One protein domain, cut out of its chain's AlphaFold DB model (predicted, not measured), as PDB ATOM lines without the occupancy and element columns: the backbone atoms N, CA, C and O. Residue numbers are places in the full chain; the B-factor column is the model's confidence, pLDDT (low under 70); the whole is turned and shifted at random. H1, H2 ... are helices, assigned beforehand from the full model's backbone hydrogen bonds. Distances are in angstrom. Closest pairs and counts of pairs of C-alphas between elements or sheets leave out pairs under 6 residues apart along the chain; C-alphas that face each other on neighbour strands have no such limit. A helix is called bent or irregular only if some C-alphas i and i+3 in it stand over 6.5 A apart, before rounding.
ATOM      1  N   ALA A   2     -55.247 -62.106 -13.606       42.72
ATOM      2  CA  ALA A   2     -53.985 -62.642 -13.058       42.72
ATOM      3  C   ALA A   2     -52.804 -61.635 -12.984       42.72
ATOM      4  O   ALA A   2     -52.058 -61.655 -12.013       42.72
ATOM      5  N   ASN A   3     -52.676 -60.700 -13.939       51.66
ATOM      6  CA  ASN A   3     -51.602 -59.685 -13.925       51.66
ATOM      7  C   ASN A   3     -51.718 -58.643 -12.797       51.66
ATOM      8  O   ASN A   3     -50.703 -58.115 -12.356       51.66
ATOM      9  N   MET A   4     -52.931 -58.341 -12.319       51.12
ATOM     10  CA  MET A   4     -53.132 -57.329 -11.270       51.12
ATOM     11  C   MET A   4     -52.638 -57.828  -9.908       51.12
ATOM     12  O   MET A   4     -51.992 -57.080  -9.182       51.12
ATOM     13  N   ALA A   5     -52.887 -59.100  -9.581       49.03
ATOM     14  CA  ALA A   5     -52.442 -59.701  -8.324       49.03
ATOM     15  C   ALA A   5     -50.907 -59.787  -8.247       49.03
ATOM     16  O   ALA A   5     -50.319 -59.322  -7.277       49.03
ATOM     17  N   ALA A   6     -50.259 -60.254  -9.320       54.62
ATOM     18  CA  ALA A   6     -48.798 -60.326  -9.396       54.62
ATOM     19  C   ALA A   6     -48.128 -58.944  -9.284       54.62
ATOM     20  O   ALA A   6     -47.108 -58.808  -8.617       54.62
ATOM     21  N   SER A   7     -48.717 -57.905  -9.891       57.41
ATOM     22  CA  SER A   7     -48.209 -56.531  -9.763       57.41
ATOM     23  C   SER A   7     -48.350 -56.002  -8.329       57.41
ATOM     24  O   SER A   7     -47.438 -55.374  -7.799       57.41
ATOM     25  N   THR A   8     -49.452 -56.341  -7.651       58.75
ATOM     26  CA  THR A   8     -49.723 -55.917  -6.265       58.75
ATOM     27  C   THR A   8     -48.750 -56.561  -5.266       58.75
ATOM     28  O   THR A   8     -48.223 -55.867  -4.396       58.75
ATOM     29  N   ASP A   9     -48.436 -57.850  -5.429       61.59
ATOM     30  CA  ASP A   9     -47.471 -58.563  -4.576       61.59
ATOM     31  C   ASP A   9     -46.042 -58.013  -4.734       61.59
ATOM     32  O   ASP A   9     -45.318 -57.843  -3.748       61.59
ATOM     33  N   ILE A  10     -45.643 -57.654  -5.962       66.62
ATOM     34  CA  ILE A  10     -44.344 -57.017  -6.230       66.62
ATOM     35  C   ILE A  10     -44.278 -55.626  -5.574       66.62
ATOM     36  O   ILE A  10     -43.247 -55.261  -5.002       66.62
ATOM     37  N   ILE A  11     -45.362 -54.847  -5.606       65.88
ATOM     38  CA  ILE A  11     -45.423 -53.504  -4.999       65.88
ATOM     39  C   ILE A  11     -45.327 -53.576  -3.471       65.88
ATOM     40  O   ILE A  11     -44.532 -52.843  -2.876       65.88
ATOM     41  N   LEU A  12     -46.077 -54.484  -2.836       62.62
ATOM     42  CA  LEU A  12     -46.033 -54.715  -1.385       62.62
ATOM     43  C   LEU A  12     -44.641 -55.152  -0.920       62.62
ATOM     44  O   LEU A  12     -44.114 -54.593   0.047       62.62
ATOM     45  N   GLY A  13     -44.016 -56.083  -1.647       72.12
ATOM     46  CA  GLY A  13     -42.635 -56.496  -1.392       72.12
ATOM     47  C   GLY A  13     -41.650 -55.333  -1.516       72.12
ATOM     48  O   GLY A  13     -40.776 -55.165  -0.671       72.12
ATOM     49  N   THR A  14     -41.832 -54.463  -2.512       74.88
ATOM     50  CA  THR A  14     -40.937 -53.315  -2.728       74.88
ATOM     51  C   THR A  14     -41.075 -52.245  -1.640       74.88
ATOM     52  O   THR A  14     -40.074 -51.679  -1.203       74.88
ATOM     53  N   SER A  15     -42.295 -51.988  -1.157       75.69
ATOM     54  CA  SER A  15     -42.542 -51.034  -0.065       75.69
ATOM     55  C   SER A  15     -41.854 -51.465   1.236       75.69
ATOM     56  O   SER A  15     -41.222 -50.647   1.908       75.69
ATOM     57  N   ALA A  16     -41.920 -52.762   1.559       79.00
ATOM     58  CA  ALA A  16     -41.227 -53.334   2.711       79.00
ATOM     59  C   ALA A  16     -39.698 -53.230   2.568       79.00
ATOM     60  O   ALA A  16     -39.024 -52.806   3.507       79.00
ATOM     61  N   SER A  17     -39.153 -53.521   1.384       85.00
ATOM     62  CA  SER A  17     -37.709 -53.434   1.143       85.00
ATOM     63  C   SER A  17     -37.173 -51.997   1.219       85.00
ATOM     64  O   SER A  17     -36.092 -51.778   1.758       85.00
ATOM     65  N   ILE A  18     -37.931 -50.993   0.756       88.31
ATOM     66  CA  ILE A  18     -37.545 -49.575   0.901       88.31
ATOM     67  C   ILE A  18     -37.566 -49.146   2.375       88.31
ATOM     68  O   ILE A  18     -36.739 -48.336   2.794       88.31
ATOM     69  N   ALA A  19     -38.471 -49.702   3.186       89.50
ATOM     70  CA  ALA A  19     -38.475 -49.448   4.625       89.50
ATOM     71  C   ALA A  19     -37.223 -50.005   5.325       89.50
ATOM     72  O   ALA A  19     -36.773 -49.393   6.292       89.50
ATOM     73  N   GLY A  20     -36.630 -51.097   4.830       89.38
ATOM     74  CA  GLY A  20     -35.335 -51.601   5.314       89.38
ATOM     75  C   GLY A  20     -34.234 -50.542   5.200       89.38
ATOM     76  O   GLY A  20     -33.590 -50.211   6.191       89.38
ATOM     77  N   ILE A  21     -34.146 -49.874   4.042       92.88
ATOM     78  CA  ILE A  21     -33.176 -48.791   3.784       92.88
ATOM     79  C   ILE A  21     -33.279 -47.677   4.830       92.88
ATOM     80  O   ILE A  21     -32.271 -47.156   5.294       92.88
ATOM     81  N   LEU A  22     -34.502 -47.315   5.226       92.50
ATOM     82  CA  LEU A  22     -34.721 -46.256   6.207       92.50
ATOM     83  C   LEU A  22     -34.258 -46.639   7.617       92.50
ATOM     84  O   LEU A  22     -33.839 -45.756   8.361       92.50
ATOM     85  N   ASN A  23     -34.349 -47.913   7.998       90.94
ATOM     86  CA  ASN A  23     -34.171 -48.347   9.387       90.94
ATOM     87  C   ASN A  23     -32.817 -49.014   9.658       90.94
ATOM     88  O   ASN A  23     -32.392 -49.090  10.808       90.94
ATOM     89  N   GLU A  24     -32.136 -49.492   8.622       91.75
ATOM     90  CA  GLU A  24     -30.895 -50.254   8.742       91.75
ATOM     91  C   GLU A  24     -29.660 -49.389   8.442       91.75
ATOM     92  O   GLU A  24     -29.748 -48.255   7.955       91.75
ATOM     93  N   LYS A  25     -28.467 -49.906   8.757       90.19
ATOM     94  CA  LYS A  25     -27.218 -49.273   8.317       90.19
ATOM     95  C   LYS A  25     -27.102 -49.444   6.801       90.19
ATOM     96  O   LYS A  25     -27.226 -50.559   6.310       90.19
ATOM     97  N   HIS A  26     -26.839 -48.354   6.080       92.81
ATOM     98  CA  HIS A  26     -26.710 -48.392   4.627       92.81
ATOM     99  C   HIS A  26     -25.618 -49.377   4.182       92.81
ATOM    100  O   HIS A  26     -24.492 -49.346   4.684       92.81
ATOM    101  N   GLY A  27     -25.966 -50.218   3.211       92.12
ATOM    102  CA  GLY A  27     -25.092 -51.228   2.622       92.12
ATOM    103  C   GLY A  27     -25.425 -51.478   1.143       92.12
ATOM    104  O   GLY A  27     -26.396 -50.920   0.613       92.12
ATOM    105  N   PRO A  28     -24.611 -52.268   0.424       92.94
ATOM    106  CA  PRO A  28     -24.780 -52.503  -1.013       92.94
ATOM    107  C   PRO A  28     -26.136 -53.121  -1.400       92.94
ATOM    108  O   PRO A  28     -26.677 -52.831  -2.470       92.94
ATOM    109  N   GLU A  29     -26.718 -53.945  -0.531       93.94
ATOM    110  CA  GLU A  29     -28.049 -54.545  -0.684       93.94
ATOM    111  C   GLU A  29     -29.170 -53.498  -0.741       93.94
ATOM    112  O   GLU A  29     -30.117 -53.627  -1.527       93.94
ATOM    113  N   HIS A  30     -29.030 -52.409   0.016       95.31
ATOM    114  CA  HIS A  30     -29.957 -51.283  -0.017       95.31
ATOM    115  C   HIS A  30     -29.894 -50.548  -1.360       95.31
ATOM    116  O   HIS A  30     -30.930 -50.207  -1.941       95.31
ATOM    117  N   LEU A  31     -28.689 -50.372  -1.912       95.00
ATOM    118  CA  LEU A  31     -28.512 -49.785  -3.240       95.00
ATOM    119  C   LEU A  31     -29.134 -50.670  -4.324       95.00
ATOM    120  O   LEU A  31     -29.799 -50.166  -5.229       95.00
ATOM    121  N   GLN A  32     -28.960 -51.989  -4.227       94.38
ATOM    122  CA  GLN A  32     -29.561 -52.923  -5.175       94.38
ATOM    123  C   GLN A  32     -31.096 -52.919  -5.096       94.38
ATOM    124  O   GLN A  32     -31.775 -52.979  -6.127       94.38
ATOM    125  N   THR A  33     -31.643 -52.784  -3.888       94.31
ATOM    126  CA  THR A  33     -33.084 -52.617  -3.658       94.31
ATOM    127  C   THR A  33     -33.608 -51.362  -4.358       94.31
ATOM    128  O   THR A  33     -34.562 -51.447  -5.135       94.31
ATOM    129  N   LEU A  34     -32.948 -50.212  -4.169       95.25
ATOM    130  CA  LEU A  34     -33.324 -48.964  -4.844       95.25
ATOM    131  C   LEU A  34     -33.206 -49.060  -6.364       95.25
ATOM    132  O   LEU A  34     -34.133 -48.656  -7.057       95.25
ATOM    133  N   LYS A  35     -32.131 -49.648  -6.896       94.31
ATOM    134  CA  LYS A  35     -31.968 -49.855  -8.348       94.31
ATOM    135  C   LYS A  35     -33.097 -50.690  -8.942       94.31
ATOM    136  O   LYS A  35     -33.602 -50.377 -10.020       94.31
ATOM    137  N   THR A  36     -33.513 -51.734  -8.229       93.62
ATOM    138  CA  THR A  36     -34.626 -52.599  -8.642       93.62
ATOM    139  C   THR A  36     -35.933 -51.809  -8.683       93.62
ATOM    140  O   THR A  36     -36.638 -51.838  -9.692       93.62
ATOM    141  N   PHE A  37     -36.211 -51.023  -7.640       94.50
ATOM    142  CA  PHE A  37     -37.370 -50.133  -7.602       94.50
ATOM    143  C   PHE A  37     -37.342 -49.077  -8.722       94.50
ATOM    144  O   PHE A  37     -38.316 -48.920  -9.459       94.50
ATOM    145  N   THR A  38     -36.212 -48.395  -8.921       92.88
ATOM    146  CA  THR A  38     -36.025 -47.406  -9.994       92.88
ATOM    147  C   THR A  38     -36.268 -47.997 -11.378       92.88
ATOM    148  O   THR A  38     -36.839 -47.326 -12.246       92.88
ATOM    149  N   ALA A  39     -35.805 -49.227 -11.613       89.62
ATOM    150  CA  ALA A  39     -36.004 -49.926 -12.875       89.62
ATOM    151  C   ALA A  39     -37.485 -50.254 -13.103       89.62
ATOM    152  O   ALA A  39     -37.988 -50.000 -14.197       89.62
ATOM    153  N   ALA A  40     -38.186 -50.730 -12.069       89.44
ATOM    154  CA  ALA A  40     -39.612 -51.040 -12.134       89.44
ATOM    155  C   ALA A  40     -40.471 -49.802 -12.456       89.44
ATOM    156  O   ALA A  40     -41.401 -49.889 -13.248       89.44
ATOM    157  N   LEU A  41     -40.102 -48.614 -11.963       88.94
ATOM    158  CA  LEU A  41     -40.794 -47.347 -12.264       88.94
ATOM    159  C   LEU A  41     -40.784 -46.932 -13.750       88.94
ATOM    160  O   LEU A  41     -41.471 -45.978 -14.127       88.94
ATOM    161  N   ARG A  42     -39.997 -47.597 -14.605       86.38
ATOM    162  CA  ARG A  42     -40.040 -47.376 -16.061       86.38
ATOM    163  C   ARG A  42     -41.331 -47.914 -16.677       86.38
ATOM    164  O   ARG A  42     -41.819 -47.334 -17.645       86.38
ATOM    165  N   ASP A  43     -41.886 -48.971 -16.096       87.25
ATOM    166  CA  ASP A  43     -43.175 -49.542 -16.471       87.25
ATOM    167  C   ASP A  43     -44.322 -48.626 -16.012       87.25
ATOM    168  O   ASP A  43     -44.271 -48.068 -14.911       87.25
ATOM    169  N   VAL A  44     -45.310 -48.381 -16.878       85.31
ATOM    170  CA  VAL A  44     -46.376 -47.403 -16.595       85.31
ATOM    171  C   VAL A  44     -47.373 -47.936 -15.581       85.31
ATOM    172  O   VAL A  44     -47.712 -47.217 -14.643       85.31
ATOM    173  N   GLU A  45     -47.764 -49.201 -15.704       88.06
ATOM    174  CA  GLU A  45     -48.680 -49.859 -14.786       88.06
ATOM    175  C   GLU A  45     -48.083 -49.937 -13.381       88.06
ATOM    176  O   GLU A  45     -48.752 -49.576 -12.414       88.06
ATOM    177  N   TYR A  46     -46.812 -50.334 -13.254       89.50
ATOM    178  CA  TYR A  46     -46.126 -50.345 -11.962       89.50
ATOM    179  C   TYR A  46     -46.021 -48.935 -11.371       89.50
ATOM    180  O   TYR A  46     -46.382 -48.717 -10.215       89.50
ATOM    181  N   ARG A  47     -45.571 -47.954 -12.165       90.25
ATOM    182  CA  ARG A  47     -45.401 -46.556 -11.732       90.25
ATOM    183  C   ARG A  47     -46.693 -45.930 -11.217       90.25
ATOM    184  O   ARG A  47     -46.658 -45.209 -10.215       90.25
ATOM    185  N   ASP A  48     -47.808 -46.191 -11.887       87.94
ATOM    186  CA  ASP A  48     -49.124 -45.696 -11.485       87.94
ATOM    187  C   ASP A  48     -49.776 -46.574 -10.408       87.94
ATOM    188  O   ASP A  48     -50.767 -46.175  -9.810       87.94
ATOM    189  N   ALA A  49     -49.220 -47.733 -10.076       89.94
ATOM    190  CA  ALA A  49     -49.687 -48.545  -8.957       89.94
ATOM    191  C   ALA A  49     -48.907 -48.287  -7.653       89.94
ATOM    192  O   ALA A  49     -49.382 -48.658  -6.582       89.94
ATOM    193  N   VAL A  50     -47.754 -47.603  -7.700       91.44
ATOM    194  CA  VAL A  50     -47.002 -47.239  -6.485       91.44
ATOM    195  C   VAL A  50     -47.845 -46.348  -5.571       91.44
ATOM    196  O   VAL A  50     -48.333 -45.293  -5.979       91.44
ATOM    197  N   GLU A  51     -47.982 -46.769  -4.317       91.94
ATOM    198  CA  GLU A  51     -48.750 -46.066  -3.294       91.94
ATOM    199  C   GLU A  51     -47.992 -44.877  -2.689       91.94
ATOM    200  O   GLU A  51     -46.761 -44.868  -2.589       91.94
ATOM    201  N   GLU A  52     -48.745 -43.906  -2.169       93.88
ATOM    202  CA  GLU A  52     -48.212 -42.767  -1.412       93.88
ATOM    203  C   GLU A  52     -47.287 -43.184  -0.274       93.88
ATOM    204  O   GLU A  52     -46.240 -42.569  -0.080       93.88
ATOM    205  N   LYS A  53     -47.622 -44.260   0.446       93.19
ATOM    206  CA  LYS A  53     -46.804 -44.763   1.551       93.19
ATOM    207  C   LYS A  53     -45.373 -45.070   1.109       93.19
ATOM    208  O   LYS A  53     -44.432 -44.751   1.830       93.19
ATOM    209  N   THR A  54     -45.198 -45.635  -0.082       94.31
ATOM    210  CA  THR A  54     -43.873 -45.941  -0.634       94.31
ATOM    211  C   THR A  54     -43.089 -44.662  -0.923       94.31
ATOM    212  O   THR A  54     -41.917 -44.568  -0.560       94.31
ATOM    213  N   PHE A  55     -43.735 -43.634  -1.484       95.38
ATOM    214  CA  PHE A  55     -43.103 -42.325  -1.676       95.38
ATOM    215  C   PHE A  55     -42.811 -41.611  -0.348       95.38
ATOM    216  O   PHE A  55     -41.758 -40.995  -0.207       95.38
ATOM    217  N   SER A  56     -43.682 -41.745   0.652       95.62
ATOM    218  CA  SER A  56     -43.458 -41.224   2.004       95.62
ATOM    219  C   SER A  56     -42.232 -41.867   2.662       95.62
ATOM    220  O   SER A  56     -41.427 -41.185   3.294       95.62
ATOM    221  N   THR A  57     -42.031 -43.173   2.482       96.00
ATOM    222  CA  THR A  57     -40.806 -43.841   2.943       96.00
ATOM    223  C   THR A  57     -39.589 -43.364   2.152       96.00
ATOM    224  O   THR A  57     -38.559 -43.060   2.747       96.00
ATOM    225  N   LEU A  58     -39.705 -43.217   0.828       97.06
ATOM    226  CA  LEU A  58     -38.601 -42.762  -0.020       97.06
ATOM    227  C   LEU A  58     -38.127 -41.341   0.326       97.06
ATOM    228  O   LEU A  58     -36.921 -41.102   0.357       97.06
ATOM    229  N   VAL A  59     -39.031 -40.395   0.620       96.44
ATOM    230  CA  VAL A  59     -38.614 -39.039   1.036       96.44
ATOM    231  C   VAL A  59     -37.918 -39.056   2.397       96.44
ATOM    232  O   VAL A  59     -36.973 -38.299   2.607       96.44
ATOM    233  N   LYS A  60     -38.313 -39.956   3.308       97.19
ATOM    234  CA  LYS A  60     -37.621 -40.147   4.591       97.19
ATOM    235  C   LYS A  60     -36.218 -40.714   4.394       97.19
ATOM    236  O   LYS A  60     -35.292 -40.220   5.025       97.19
ATOM    237  N   VAL A  61     -36.046 -41.676   3.482       97.38
ATOM    238  CA  VAL A  61     -34.718 -42.179   3.087       97.38
ATOM    239  C   VAL A  61     -33.861 -41.035   2.541       97.38
ATOM    240  O   VAL A  61     -32.743 -40.839   3.004       97.38
ATOM    241  N   LEU A  62     -34.399 -40.226   1.622       97.31
ATOM    242  CA  LEU A  62     -33.684 -39.067   1.076       97.31
ATOM    243  C   LEU A  62     -33.318 -38.041   2.165       97.31
ATOM    244  O   LEU A  62     -32.229 -37.475   2.138       97.31
ATOM    245  N   THR A  63     -34.213 -37.811   3.127       97.12
ATOM    246  CA  THR A  63     -33.982 -36.893   4.254       97.12
ATOM    247  C   THR A  63     -32.849 -37.397   5.140       97.12
ATOM    248  O   THR A  63     -31.922 -36.645   5.422       97.12
ATOM    249  N   ARG A  64     -32.869 -38.686   5.496       96.19
ATOM    250  CA  ARG A  64     -31.798 -39.325   6.265       96.19
ATOM    251  C   ARG A  64     -30.456 -39.249   5.533       96.19
ATOM    252  O   ARG A  64     -29.460 -38.882   6.139       96.19
ATOM    253  N   LEU A  65     -30.432 -39.529   4.227       95.50
ATOM    254  CA  LEU A  65     -29.223 -39.383   3.406       95.50
ATOM    255  C   LEU A  65     -28.702 -37.940   3.412       95.50
ATOM    256  O   LEU A  65     -27.498 -37.730   3.508       95.50
ATOM    257  N   CYS A  66     -29.593 -36.946   3.346       94.00
ATOM    258  CA  CYS A  66     -29.222 -35.534   3.453       94.00
ATOM    259  C   CYS A  66     -28.536 -35.216   4.784       94.00
ATOM    260  O   CYS A  66     -27.507 -34.545   4.789       94.00
ATOM    261  N   GLU A  67     -29.102 -35.683   5.894       93.19
ATOM    262  CA  GLU A  67     -28.568 -35.453   7.238       93.19
ATOM    263  C   GLU A  67     -27.224 -36.160   7.434       93.19
ATOM    264  O   GLU A  67     -26.272 -35.547   7.912       93.19
ATOM    265  N   GLU A  68     -27.116 -37.422   7.012       91.38
ATOM    266  CA  GLU A  68     -25.882 -38.202   7.129       91.38
ATOM    267  C   GLU A  68     -24.743 -37.620   6.276       91.38
ATOM    268  O   GLU A  68     -23.625 -37.485   6.771       91.38
ATOM    269  N   LEU A  69     -25.021 -37.223   5.028       89.44
ATOM    270  CA  LEU A  69     -24.024 -36.604   4.147       89.44
ATOM    271  C   LEU A  69     -23.529 -35.261   4.703       89.44
ATOM    272  O   LEU A  69     -22.338 -34.973   4.644       89.44
ATOM    273  N   GLN A  70     -24.428 -34.451   5.271       88.19
ATOM    274  CA  GLN A  70     -24.057 -33.184   5.907       88.19
ATOM    275  C   GLN A  70     -23.262 -33.395   7.201       88.19
ATOM    276  O   GLN A  70     -22.340 -32.630   7.478       88.19
ATOM    277  N   ALA A  71     -23.597 -34.427   7.982       86.00
ATOM    278  CA  ALA A  71     -22.922 -34.750   9.237       86.00
ATOM    279  C   ALA A  71     -21.529 -35.363   9.036       86.00
ATOM    280  O   ALA A  71     -20.643 -35.121   9.854       86.00
ATOM    281  N   ALA A  72     -21.324 -36.130   7.961       77.56
ATOM    282  CA  ALA A  72     -20.032 -36.735   7.636       77.56
ATOM    283  C   ALA A  72     -18.930 -35.686   7.373       77.56
ATOM    284  O   ALA A  72     -17.751 -35.983   7.556       77.56
ATOM    285  N   GLY A  73     -19.306 -34.453   7.007       62.81
ATOM    286  CA  GLY A  73     -18.366 -33.386   6.670       62.81
ATOM    287  C   GLY A  73     -17.495 -33.725   5.451       62.81
ATOM    288  O   GLY A  73     -17.658 -34.758   4.809       62.81
ATOM    289  N   LEU A  74     -16.562 -32.831   5.117       58.50
ATOM    290  CA  LEU A  74     -15.575 -33.058   4.049       58.50
ATOM    291  C   LEU A  74     -14.442 -34.011   4.499       58.50
ATOM    292  O   LEU A  74     -13.739 -34.564   3.668       58.50
ATOM    293  N   ASP A  75     -14.290 -34.252   5.804       55.91
ATOM    294  CA  ASP A  75     -13.158 -34.987   6.394       55.91
ATOM    295  C   ASP A  75     -13.519 -36.413   6.855       55.91
ATOM    296  O   ASP A  75     -12.883 -36.962   7.757       55.91
ATOM    297  N   SER A  76     -14.558 -37.039   6.287       57.03
ATOM    298  CA  SER A  76     -14.972 -38.371   6.746       57.03
ATOM    299  C   SER A  76     -13.872 -39.416   6.485       57.03
ATOM    300  O   SER A  76     -13.540 -39.689   5.330       57.03
ATOM    301  N   GLU A  77     -13.360 -40.062   7.541       58.34
ATOM    302  CA  GLU A  77     -12.399 -41.180   7.438       58.34
ATOM    303  C   GLU A  77     -12.983 -42.400   6.687       58.34
ATOM    304  O   GLU A  77     -12.239 -43.247   6.191       58.34
ATOM    305  N   ASP A  78     -14.313 -42.481   6.550       77.00
ATOM    306  CA  ASP A  78     -15.028 -43.571   5.877       77.00
ATOM    307  C   ASP A  78     -15.540 -43.168   4.479       77.00
ATOM    308  O   ASP A  78     -16.740 -43.025   4.217       77.00
ATOM    309  N   VAL A  79     -14.589 -43.028   3.551       80.44
ATOM    310  CA  VAL A  79     -14.826 -42.723   2.125       80.44
ATOM    311  C   VAL A  79     -15.804 -43.708   1.468       80.44
ATOM    312  O   VAL A  79     -16.541 -43.336   0.552       80.44
ATOM    313  N   GLN A  80     -15.833 -44.968   1.914       84.00
ATOM    314  CA  GLN A  80     -16.708 -45.997   1.346       84.00
ATOM    315  C   GLN A  80     -18.166 -45.773   1.741       84.00
ATOM    316  O   GLN A  80     -19.043 -45.804   0.875       84.00
ATOM    317  N   THR A  81     -18.429 -45.481   3.017       87.31
ATOM    318  CA  THR A  81     -19.778 -45.123   3.478       87.31
ATOM    319  C   THR A  81     -20.275 -43.855   2.789       87.31
ATOM    320  O   THR A  81     -21.400 -43.843   2.283       87.31
ATOM    321  N   PHE A  82     -19.427 -42.829   2.669       87.25
ATOM    322  CA  PHE A  82     -19.782 -41.592   1.968       87.25
ATOM    323  C   PHE A  82     -20.105 -41.842   0.485       87.25
ATOM    324  O   PHE A  82     -21.136 -41.402  -0.028       87.25
ATOM    325  N   THR A  83     -19.276 -42.632  -0.205       88.69
ATOM    326  CA  THR A  83     -19.509 -43.013  -1.609       88.69
ATOM    327  C   THR A  83     -20.827 -43.769  -1.781       88.69
ATOM    328  O   THR A  83     -21.590 -43.485  -2.706       88.69
ATOM    329  N   LEU A  84     -21.135 -44.705  -0.881       91.81
ATOM    330  CA  LEU A  84     -22.394 -45.442  -0.908       91.81
ATOM    331  C   LEU A  84     -23.600 -44.516  -0.689       91.81
ATOM    332  O   LEU A  84     -24.602 -44.640  -1.393       91.81
ATOM    333  N   GLN A  85     -23.509 -43.559   0.236       92.88
ATOM    334  CA  GLN A  85     -24.563 -42.566   0.472       92.88
ATOM    335  C   GLN A  85     -24.800 -41.677  -0.757       92.88
ATOM    336  O   GLN A  85     -25.953 -41.405  -1.103       92.88
ATOM    337  N   LEU A  86     -23.742 -41.278  -1.475       92.44
ATOM    338  CA  LEU A  86     -23.869 -40.557  -2.748       92.44
ATOM    339  C   LEU A  86     -24.587 -41.399  -3.812       92.44
ATOM    340  O   LEU A  86     -25.494 -40.903  -4.485       92.44
ATOM    341  N   GLN A  87     -24.249 -42.687  -3.928       93.88
ATOM    342  CA  GLN A  87     -24.905 -43.611  -4.861       93.88
ATOM    343  C   GLN A  87     -26.385 -43.828  -4.522       93.88
ATOM    344  O   GLN A  87     -27.237 -43.789  -5.412       93.88
ATOM    345  N   LEU A  88     -26.711 -44.013  -3.240       96.12
ATOM    346  CA  LEU A  88     -28.093 -44.119  -2.761       96.12
ATOM    347  C   LEU A  88     -28.881 -42.838  -3.052       96.12
ATOM    348  O   LEU A  88     -30.024 -42.904  -3.507       96.12
ATOM    349  N   THR A  89     -28.256 -41.676  -2.856       96.12
ATOM    350  CA  THR A  89     -28.851 -40.367  -3.153       96.12
ATOM    351  C   THR A  89     -29.155 -40.223  -4.644       96.12
ATOM    352  O   THR A  89     -30.269 -39.849  -5.020       96.12
ATOM    353  N   ALA A  90     -28.203 -40.581  -5.511       92.44
ATOM    354  CA  ALA A  90     -28.401 -40.559  -6.957       92.44
ATOM    355  C   ALA A  90     -29.550 -41.476  -7.386       92.44
ATOM    356  O   ALA A  90     -30.400 -41.088  -8.192       92.44
ATOM    357  N   GLU A  91     -29.615 -42.677  -6.813       96.44
ATOM    358  CA  GLU A  91     -30.651 -43.647  -7.144       96.44
ATOM    359  C   GLU A  91     -32.036 -43.224  -6.637       96.44
ATOM    360  O   GLU A  91     -33.022 -43.383  -7.358       96.44
ATOM    361  N   CYS A  92     -32.122 -42.574  -5.469       97.50
ATOM    362  CA  CYS A  92     -33.358 -41.946  -4.997       97.50
ATOM    363  C   CYS A  92     -33.865 -40.892  -5.989       97.50
ATOM    364  O   CYS A  92     -35.045 -40.899  -6.349       97.50
ATOM    365  N   PHE A  93     -32.985 -40.018  -6.483       93.75
ATOM    366  CA  PHE A  93     -33.365 -39.022  -7.486       93.75
ATOM    367  C   PHE A  93     -33.791 -39.655  -8.815       93.75
ATOM    368  O   PHE A  93     -34.741 -39.186  -9.444       93.75
ATOM    369  N   ARG A  94     -33.156 -40.752  -9.248       92.19
ATOM    370  CA  ARG A  94     -33.599 -41.494 -10.441       92.19
ATOM    371  C   ARG A  94     -34.974 -42.114 -10.259       92.19
ATOM    372  O   ARG A  94     -35.787 -42.015 -11.180       92.19
ATOM    373  N   ALA A  95     -35.241 -42.716  -9.102       94.81
ATOM    374  CA  ALA A  95     -36.558 -43.243  -8.771       94.81
ATOM    375  C   ALA A  95     -37.608 -42.126  -8.843       94.81
ATOM    376  O   ALA A  95     -38.600 -42.245  -9.558       94.81
ATOM    377  N   GLN A  96     -37.349 -40.982  -8.208       93.19
ATOM    378  CA  GLN A  96     -38.252 -39.827  -8.233       93.19
ATOM    379  C   GLN A  96     -38.485 -39.311  -9.658       93.19
ATOM    380  O   GLN A  96     -39.631 -39.151 -10.086       93.19
ATOM    381  N   ARG A  97     -37.415 -39.137 -10.442       87.81
ATOM    382  CA  ARG A  97     -37.495 -38.735 -11.851       87.81
ATOM    383  C   ARG A  97     -38.353 -39.703 -12.663       87.81
ATOM    384  O   ARG A  97     -39.217 -39.242 -13.407       87.81
ATOM    385  N   ASN A  98     -38.126 -41.012 -12.529       89.56
ATOM    386  CA  ASN A  98     -38.877 -42.041 -13.251       89.56
ATOM    387  C   ASN A  98     -40.346 -42.058 -12.813       89.56
ATOM    388  O   ASN A  98     -41.225 -42.130 -13.665       89.56
ATOM    389  N   SER A  99     -40.623 -41.895 -11.515       90.44
ATOM    390  CA  SER A  99     -41.989 -41.848 -10.980       90.44
ATOM    391  C   SER A  99     -42.821 -40.693 -11.543       90.44
ATOM    392  O   SER A  99     -44.038 -40.813 -11.649       90.44
ATOM    393  N   CYS A 100     -42.168 -39.602 -11.954       82.75
ATOM    394  CA  CYS A 100     -42.816 -38.428 -12.529       82.75
ATOM    395  C   CYS A 100     -43.073 -38.537 -14.037       82.75
ATOM    396  O   CYS A 100     -43.805 -37.703 -14.572       82.75
ATOM    397  N   VAL A 101     -42.476 -39.498 -14.752       80.94
ATOM    398  CA  VAL A 101     -42.596 -39.576 -16.217       80.94
ATOM    399  C   VAL A 101     -44.056 -39.800 -16.600       80.94
ATOM    400  O   VAL A 101     -44.645 -40.829 -16.283       80.94
ATOM    401  N   GLN A 102     -44.637 -38.801 -17.266       75.75
ATOM    402  CA  GLN A 102     -46.023 -38.795 -17.742       75.75
ATOM    403  C   GLN A 102     -47.102 -39.049 -16.668       75.75
ATOM    404  O   GLN A 102     -48.255 -39.289 -17.012       75.75
ATOM    405  N   SER A 103     -46.770 -38.943 -15.374       80.75
ATOM    406  CA  SER A 103     -47.695 -39.223 -14.266       80.75
ATOM    407  C   SER A 103     -47.993 -37.955 -13.463       80.75
ATOM    408  O   SER A 103     -47.245 -37.571 -12.563       80.75
ATOM    409  N   ILE A 104     -49.112 -37.290 -13.783       81.31
ATOM    410  CA  ILE A 104     -49.581 -36.077 -13.077       81.31
ATOM    411  C   ILE A 104     -49.847 -36.380 -11.600       81.31
ATOM    412  O   ILE A 104     -49.545 -35.559 -10.730       81.31
ATOM    413  N   ARG A 105     -50.383 -37.573 -11.317       88.69
ATOM    414  CA  ARG A 105     -50.645 -38.033  -9.955       88.69
ATOM    415  C   ARG A 105     -49.358 -38.051  -9.139       88.69
ATOM    416  O   ARG A 105     -49.287 -37.387  -8.111       88.69
ATOM    417  N   ASN A 106     -48.334 -38.756  -9.619       88.75
ATOM    418  CA  ASN A 106     -47.069 -38.867  -8.896       88.75
ATOM    419  C   ASN A 106     -46.358 -37.509  -8.807       88.75
ATOM    420  O   ASN A 106     -45.829 -37.175  -7.756       88.75
ATOM    421  N   GLN A 107     -46.406 -36.676  -9.853       81.88
ATOM    422  CA  GLN A 107     -45.866 -35.312  -9.784       81.88
ATOM    423  C   GLN A 107     -46.523 -34.485  -8.670       81.88
ATOM    424  O   GLN A 107     -45.827 -33.805  -7.917       81.88
ATOM    425  N   SER A 108     -47.851 -34.540  -8.549       84.12
ATOM    426  CA  SER A 108     -48.589 -33.822  -7.499       84.12
ATOM    427  C   SER A 108     -48.219 -34.357  -6.118       84.12
ATOM    428  O   SER A 108     -47.838 -33.592  -5.236       84.12
ATOM    429  N   LEU A 109     -48.192 -35.680  -5.985       88.50
ATOM    430  CA  LEU A 109     -47.854 -36.363  -4.745       88.50
ATOM    431  C   LEU A 109     -46.434 -36.040  -4.261       88.50
ATOM    432  O   LEU A 109     -46.230 -35.681  -3.106       88.50
ATOM    433  N   LEU A 110     -45.438 -36.076  -5.151       87.75
ATOM    434  CA  LEU A 110     -44.056 -35.737  -4.800       87.75
ATOM    435  C   LEU A 110     -43.907 -34.254  -4.412       87.75
ATOM    436  O   LEU A 110     -43.095 -33.923  -3.547       87.75
ATOM    437  N   ARG A 111     -44.711 -33.354  -5.001       80.88
ATOM    438  CA  ARG A 111     -44.768 -31.933  -4.603       80.88
ATOM    439  C   ARG A 111     -45.396 -31.728  -3.221       80.88
ATOM    440  O   ARG A 111     -45.131 -30.695  -2.606       80.88
ATOM    441  N   GLU A 112     -46.271 -32.623  -2.780       85.44
ATOM    442  CA  GLU A 112     -46.977 -32.550  -1.493       85.44
ATOM    443  C   GLU A 112     -46.182 -33.211  -0.365       85.44
ATOM    444  O   GLU A 112     -46.133 -32.681   0.740       85.44
ATOM    445  N   LEU A 113     -45.469 -34.299  -0.663       90.69
ATOM    446  CA  LEU A 113     -44.656 -35.048   0.301       90.69
ATOM    447  C   LEU A 113     -43.329 -34.366   0.691       90.69
ATOM    448  O   LEU A 113     -42.563 -34.926   1.469       90.69
ATOM    449  N   GLY A 114     -43.031 -33.177   0.157       85.50
ATOM    450  CA  GLY A 114     -41.848 -32.398   0.547       85.50
ATOM    451  C   GLY A 114     -40.539 -32.807  -0.138       85.50
ATOM    452  O   GLY A 114     -39.464 -32.416   0.314       85.50
ATOM    453  N   PHE A 115     -40.592 -33.548  -1.254       87.56
ATOM    454  CA  PHE A 115     -39.375 -33.926  -1.987       87.56
ATOM    455  C   PHE A 115     -38.575 -32.712  -2.468       87.56
ATOM    456  O   PHE A 115     -37.349 -32.773  -2.483       87.56
ATOM    457  N   ILE A 116     -39.240 -31.614  -2.843       80.56
ATOM    458  CA  ILE A 116     -38.575 -30.401  -3.345       80.56
ATOM    459  C   ILE A 116     -37.602 -29.848  -2.302       80.56
ATOM    460  O   ILE A 116     -36.434 -29.636  -2.619       80.56
ATOM    461  N   ASP A 117     -38.052 -29.665  -1.062       81.44
ATOM    462  CA  ASP A 117     -37.244 -29.026  -0.021       81.44
ATOM    463  C   ASP A 117     -36.004 -29.850   0.325       81.44
ATOM    464  O   ASP A 117     -34.898 -29.313   0.415       81.44
ATOM    465  N   VAL A 118     -36.171 -31.167   0.471       91.00
ATOM    466  CA  VAL A 118     -35.057 -32.088   0.747       91.00
ATOM    467  C   VAL A 118     -34.091 -32.134  -0.438       91.00
ATOM    468  O   VAL A 118     -32.878 -32.072  -0.246       91.00
ATOM    469  N   SER A 119     -34.614 -32.161  -1.668       86.69
ATOM    470  CA  SER A 119     -33.794 -32.147  -2.886       86.69
ATOM    471  C   SER A 119     -32.957 -30.880  -2.983       86.69
ATOM    472  O   SER A 119     -31.768 -30.957  -3.261       86.69
ATOM    473  N   LEU A 120     -33.545 -29.712  -2.718       81.12
ATOM    474  CA  LEU A 120     -32.820 -28.443  -2.755       81.12
ATOM    475  C   LEU A 120     -31.742 -28.370  -1.673       81.12
ATOM    476  O   LEU A 120     -30.636 -27.919  -1.961       81.12
ATOM    477  N   LYS A 121     -32.021 -28.851  -0.456       86.62
ATOM    478  CA  LYS A 121     -31.011 -28.939   0.614       86.62
ATOM    479  C   LYS A 121     -29.830 -29.825   0.212       86.62
ATOM    480  O   LYS A 121     -28.686 -29.404   0.366       86.62
ATOM    481  N   LEU A 122     -30.106 -31.007  -0.344       89.31
ATOM    482  CA  LEU A 122     -29.083 -31.924  -0.853       89.31
ATOM    483  C   LEU A 122     -28.270 -31.301  -1.981       89.31
ATOM    484  O   LEU A 122     -27.047 -31.322  -1.936       89.31
ATOM    485  N   LEU A 123     -28.938 -30.726  -2.979       83.38
ATOM    486  CA  LEU A 123     -28.267 -30.118  -4.122       83.38
ATOM    487  C   LEU A 123     -27.376 -28.951  -3.691       83.38
ATOM    488  O   LEU A 123     -26.250 -28.863  -4.167       83.38
ATOM    489  N   ARG A 124     -27.826 -28.103  -2.753       82.75
ATOM    490  CA  ARG A 124     -26.983 -27.048  -2.168       82.75
ATOM    491  C   ARG A 124     -25.750 -27.638  -1.493       82.75
ATOM    492  O   ARG A 124     -24.647 -27.223  -1.825       82.75
ATOM    493  N   PHE A 125     -25.918 -28.639  -0.628       84.94
ATOM    494  CA  PHE A 125     -24.786 -29.312   0.011       84.94
ATOM    495  C   PHE A 125     -23.800 -29.856  -1.030       84.94
ATOM    496  O   PHE A 125     -22.644 -29.440  -1.052       84.94
ATOM    497  N   LEU A 126     -24.270 -30.682  -1.967       81.38
ATOM    498  CA  LEU A 126     -23.439 -31.275  -3.018       81.38
ATOM    499  C   LEU A 126     -22.745 -30.220  -3.896       81.38
ATOM    500  O   LEU A 126     -21.656 -30.460  -4.399       81.38
ATOM    501  N   SER A 127     -23.356 -29.043  -4.064       74.06
ATOM    502  CA  SER A 127     -22.788 -27.930  -4.831       74.06
ATOM    503  C   SER A 127     -21.653 -27.193  -4.101       74.06
ATOM    504  O   SER A 127     -20.784 -26.616  -4.758       74.06
ATOM    505  N   THR A 128     -21.645 -27.260  -2.762       75.31
ATOM    506  CA  THR A 128     -20.634 -26.658  -1.870       75.31
ATOM    507  C   THR A 128     -19.487 -27.600  -1.514       75.31
ATOM    508  O   THR A 128     -18.441 -27.138  -1.061       75.31
ATOM    509  N   VAL A 129     -19.661 -28.909  -1.720       71.19
ATOM    510  CA  VAL A 129     -18.608 -29.907  -1.510       71.19
ATOM    511  C   VAL A 129     -17.520 -29.671  -2.558       71.19
ATOM    512  O   VAL A 129     -17.640 -30.064  -3.715       71.19
ATOM    513  N   ASN A 130     -16.468 -28.967  -2.151       58.00
ATOM    514  CA  ASN A 130     -15.298 -28.691  -2.970       58.00
ATOM    515  C   ASN A 130     -14.205 -29.665  -2.549       58.00
ATOM    516  O   ASN A 130     -13.383 -29.355  -1.690       58.00
ATOM    517  N   MET A 131     -14.256 -30.877  -3.083       51.53
ATOM    518  CA  MET A 131     -13.262 -31.891  -2.768       51.53
ATOM    519  C   MET A 131     -12.633 -32.420  -4.037       51.53
ATOM    520  O   MET A 131     -13.298 -32.577  -5.056       51.53
ATOM    521  N   GLU A 132     -11.353 -32.743  -3.933       48.59
ATOM    522  CA  GLU A 132     -10.534 -33.469  -4.907       48.59
ATOM    523  C   GLU A 132     -11.020 -34.938  -5.096       48.59
ATOM    524  O   GLU A 132     -10.228 -35.852  -5.297       48.59
ATOM    525  N   ILE A 133     -12.335 -35.178  -4.986       52.75
ATOM    526  CA  ILE A 133     -13.043 -36.459  -4.800       52.75
ATOM    527  C   ILE A 133     -13.972 -36.715  -6.014       52.75
ATOM    528  O   ILE A 133     -14.415 -35.760  -6.651       52.75
ATOM    529  N   PRO A 134     -14.208 -37.991  -6.397       55.22
ATOM    530  CA  PRO A 134     -14.363 -38.429  -7.783       55.22
ATOM    531  C   PRO A 134     -15.726 -38.106  -8.404       55.22
ATOM    532  O   PRO A 134     -16.654 -37.666  -7.727       55.22
ATOM    533  N   ASP A 135     -15.854 -38.408  -9.702       61.94
ATOM    534  CA  ASP A 135     -17.046 -38.250 -10.559       61.94
ATOM    535  C   ASP A 135     -18.396 -38.656  -9.915       61.94
ATOM    536  O   ASP A 135     -19.472 -38.254 -10.365       61.94
ATOM    537  N   THR A 136     -18.355 -39.437  -8.835       68.25
ATOM    538  CA  THR A 136     -19.490 -39.931  -8.051       68.25
ATOM    539  C   THR A 136     -20.341 -38.845  -7.387       68.25
ATOM    540  O   THR A 136     -21.520 -39.103  -7.151       68.25
ATOM    541  N   ILE A 137     -19.824 -37.635  -7.113       74.56
ATOM    542  CA  ILE A 137     -20.627 -36.506  -6.579       74.56
ATOM    543  C   ILE A 137     -21.507 -35.869  -7.666       74.56
ATOM    544  O   ILE A 137     -22.610 -35.382  -7.390       74.56
ATOM    545  N   PHE A 138     -21.068 -35.894  -8.924       74.75
ATOM    546  CA  PHE A 138     -21.827 -35.285 -10.019       74.75
ATOM    547  C   PHE A 138     -23.067 -36.092 -10.388       74.75
ATOM    548  O   PHE A 138     -24.060 -35.534 -10.860       74.75
ATOM    549  N   GLU A 139     -23.053 -37.395 -10.127       81.81
ATOM    550  CA  GLU A 139     -24.176 -38.285 -10.388       81.81
ATOM    551  C   GLU A 139     -25.451 -37.911  -9.595       81.81
ATOM    552  O   GLU A 139     -26.496 -37.723 -10.236       81.81
ATOM    553  N   PRO A 140     -25.429 -37.730  -8.255       86.00
ATOM    554  CA  PRO A 140     -26.593 -37.268  -7.504       86.00
ATOM    555  C   PRO A 140     -26.998 -35.834  -7.852       86.00
ATOM    556  O   PRO A 140     -28.198 -35.585  -7.978       86.00
ATOM    557  N   LEU A 141     -26.049 -34.918  -8.095       78.94
ATOM    558  CA  LEU A 141     -26.363 -33.568  -8.588       78.94
ATOM    559  C   LEU A 141     -27.176 -33.637  -9.888       78.94
ATOM    560  O   LEU A 141     -28.266 -33.066  -9.986       78.94
ATOM    561  N   ARG A 142     -26.688 -34.407 -10.868       74.69
ATOM    562  CA  ARG A 142     -27.336 -34.590 -12.171       74.69
ATOM    563  C   ARG A 142     -28.723 -35.177 -12.032       74.69
ATOM    564  O   ARG A 142     -29.677 -34.650 -12.607       74.69
ATOM    565  N   CYS A 143     -28.845 -36.262 -11.277       82.19
ATOM    566  CA  CYS A 143     -30.125 -36.930 -11.104       82.19
ATOM    567  C   CYS A 143     -31.134 -36.024 -10.382       82.19
ATOM    568  O   CYS A 143     -32.292 -35.977 -10.798       82.19
ATOM    569  N   GLY A 144     -30.707 -35.266  -9.367       81.81
ATOM    570  CA  GLY A 144     -31.575 -34.346  -8.627       81.81
ATOM    571  C   GLY A 144     -32.082 -33.185  -9.480       81.81
ATOM    572  O   GLY A 144     -33.274 -32.882  -9.466       81.81
ATOM    573  N   ILE A 145     -31.225 -32.594 -10.317       72.69
ATOM    574  CA  ILE A 145     -31.630 -31.531 -11.253       72.69
ATOM    575  C   ILE A 145     -32.608 -32.067 -12.304       72.69
ATOM    576  O   ILE A 145     -33.623 -31.431 -12.587       72.69
ATOM    577  N   GLN A 146     -32.349 -33.258 -12.851       72.62
ATOM    578  CA  GLN A 146     -33.267 -33.908 -13.793       72.62
ATOM    579  C   GLN A 146     -34.626 -34.216 -13.157       72.62
ATOM    580  O   GLN A 146     -35.661 -34.042 -13.799       72.62
ATOM    581  N   PHE A 147     -34.636 -34.661 -11.899       82.56
ATOM    582  CA  PHE A 147     -35.866 -34.856 -11.141       82.56
ATOM    583  C   PHE A 147     -36.648 -33.545 -11.001       82.56
ATOM    584  O   PHE A 147     -37.819 -33.506 -11.383       82.56
ATOM    585  N   LEU A 148     -36.016 -32.471 -10.518       75.44
ATOM    586  CA  LEU A 148     -36.680 -31.177 -10.342       75.44
ATOM    587  C   LEU A 148     -37.207 -30.619 -11.671       75.44
ATOM    588  O   LEU A 148     -38.320 -30.094 -11.714       75.44
ATOM    589  N   GLY A 149     -36.459 -30.802 -12.764       69.00
ATOM    590  CA  GLY A 149     -36.910 -30.473 -14.117       69.00
ATOM    591  C   GLY A 149     -38.193 -31.218 -14.495       69.00
ATOM    592  O   GLY A 149     -39.195 -30.588 -14.833       69.00
ATOM    593  N   ASN A 150     -38.206 -32.548 -14.357       71.81
ATOM    594  CA  ASN A 150     -39.396 -33.363 -14.630       71.81
ATOM    595  C   ASN A 150     -40.584 -32.985 -13.739       71.81
ATOM    596  O   ASN A 150     -41.726 -32.966 -14.201       71.81
ATOM    597  N   LEU A 151     -40.323 -32.679 -12.468       72.31
ATOM    598  CA  LEU A 151     -41.355 -32.297 -11.518       72.31
ATOM    599  C   LEU A 151     -41.969 -30.939 -11.869       72.31
ATOM    600  O   LEU A 151     -43.177 -30.780 -11.714       72.31
ATOM    601  N   ALA A 152     -41.180 -29.970 -12.345       61.53
ATOM    602  CA  ALA A 152     -41.629 -28.614 -12.668       61.53
ATOM    603  C   ALA A 152     -42.506 -28.539 -13.932       61.53
ATOM    604  O   ALA A 152     -43.427 -27.724 -13.990       61.53
ATOM    605  N   VAL A 153     -42.243 -29.385 -14.933       54.81
ATOM    606  CA  VAL A 153     -42.777 -29.216 -16.298       54.81
ATOM    607  C   VAL A 153     -44.248 -29.614 -16.453       54.81
ATOM    608  O   VAL A 153     -44.884 -29.136 -17.386       54.81
ATOM    609  N   GLY A 154     -44.827 -30.408 -15.543       51.88
ATOM    610  CA  GLY A 154     -46.273 -30.670 -15.527       51.88
ATOM    611  C   GLY A 154     -46.811 -31.163 -16.877       51.88
ATOM    612  O   GLY A 154     -47.446 -30.416 -17.608       51.88
ATOM    613  N   ASN A 155     -46.515 -32.416 -17.220       43.25
ATOM    614  CA  ASN A 155     -47.015 -33.150 -18.394       43.25
ATOM    615  C   ASN A 155     -47.134 -32.380 -19.735       43.25
ATOM    616  O   ASN A 155     -48.038 -32.636 -20.528       43.25
ATOM    617  N   GLN A 156     -46.190 -31.486 -20.036       40.44
ATOM    618  CA  GLN A 156     -45.865 -31.138 -21.418       40.44
ATOM    619  C   GLN A 156     -44.736 -32.059 -21.867       40.44
ATOM    620  O   GLN A 156     -43.668 -32.045 -21.264       40.44
TER     621      GLN A 156
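What this domain is: This is residues 2 to 156 of the 243 residues of the protein "Ataxin 10" of Astatotilapia calliptera (UniProt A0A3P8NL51). Two layers of three long helices each pack together: H1, H4 and H7 side by side in one layer, H2, H5 and H8 side by side in the other and running against them. The chain winds through the layers as three helical hairpins in a row, H1 with H2, H4 with H5 and H7 with H8, while the short helices H3 and H6 sit at one end of the slab, between one hairpin and the next. The six long helices are an up and down bundle, each running against the one before it in the chain. The printed part has 155 residues with eight named helices, H1 to H8 in that order, and no named strand; the class is all helix. The whole is compact, with a radius of gyration of the C-alphas of 15.3 A, and elongated in outline, spanning 52 by 34 by 23 A.

How they stand to each other: H1, residues 2 to 23, is the longest helix, and it touches H4, residues 52 to 72, with residues 15 to 22 alone. They run the same way at a shallow tilt of 26 degrees, and their closest C-alphas, those of Leu 22 and Val 61, are 5.1 A apart. H1 forms a hairpin with H2, residues 28 to 40, touching it with residues 14 to 21 alone, closest at the C-alphas of Ile 21 and His 30, 5.6 A; the tilt of 34.8 degrees is shallow, only just short of steep. H3, residues 44 to 49, touches H1, closest at the C-alphas of Ser 7 and Tyr 46, 6.9 A, at a steep tilt of 66 degrees. The hub is H5, residues 79 to 99, which touches four other helices. H2 touches it, the same way at 14 degrees, a shallow tilt, with the C-alphas of Thr 38 and Ala 95 closest at 4.4 A. H4 and H5 are a hairpin at a shallow tilt of 30 degrees, closest at the C-alphas of Leu 65 and Gln 85, 6.4 A. H8, residues 135 to 153, touches H5 the same way at a shallow tilt of 21 degrees, with 31 pairs of C-alphas within 8 A; those of Ala 90 and Pro 140 are closest at 3.8 A. H6, residues 104 to 112, only just touches H5, with 3 pairs of C-alphas within 8 A, the closest being Ser 99 and Asn 106 at 6.2 A. H7, residues 115 to 128, touches H4 the same way at a shallow tilt of 22 degrees, closest at the C-alphas of Cys 66 and Leu 122, 5.6 A. H7 and H8 are a hairpin at 35.2 degrees, only just a steep tilt, with the C-alphas of Leu 123 and Leu 141 closest at 6.0 A. Among the pairs that are apart are H2 and H4, and H4 and H8. Every O i to N i+4 pair is within hydrogen-bond range in H2, H3, H4, H5, H6 and H7; in H1 it is 16 of 18 and in H8 12 of 15.

Where its parts are: H1 runs from C-alpha 2 at (-53.985, -62.642, -13.058) to C-alpha 23, 33.2 A. H2, residues 28 to 40, measures 18.6 A, and H3 has six residues, 44 to 49. H4, residues 52 to 72, and H5, residues 79 to 99, each measure 30.2 A; C-alpha 79 is at (-14.826, -42.723, 2.125). H6 has nine residues, 104 to 112, and H7, residues 115 to 128, measures 20.1 A. H8 measures 27.9 A and ends at C-alpha 153, (-42.777, -29.216, -16.298); it is neither bent nor irregular, but only just: C-alphas 137 and 140 are 6.1 A apart.

The domain as a whole: The two C-alphas farthest apart are those of Ala 2 and Asp 75, 53.0 A. The printed part has no cut, and no link is long: H4 to H5 and H7 to H8 are short links of 6 residues each, and the others are tight. The mean pLDDT of the printed part is 81.7; it is under 70 at residues 2 to 12, 73 to 77, 130 to 136, 149 and 152 to 156 of this predicted model.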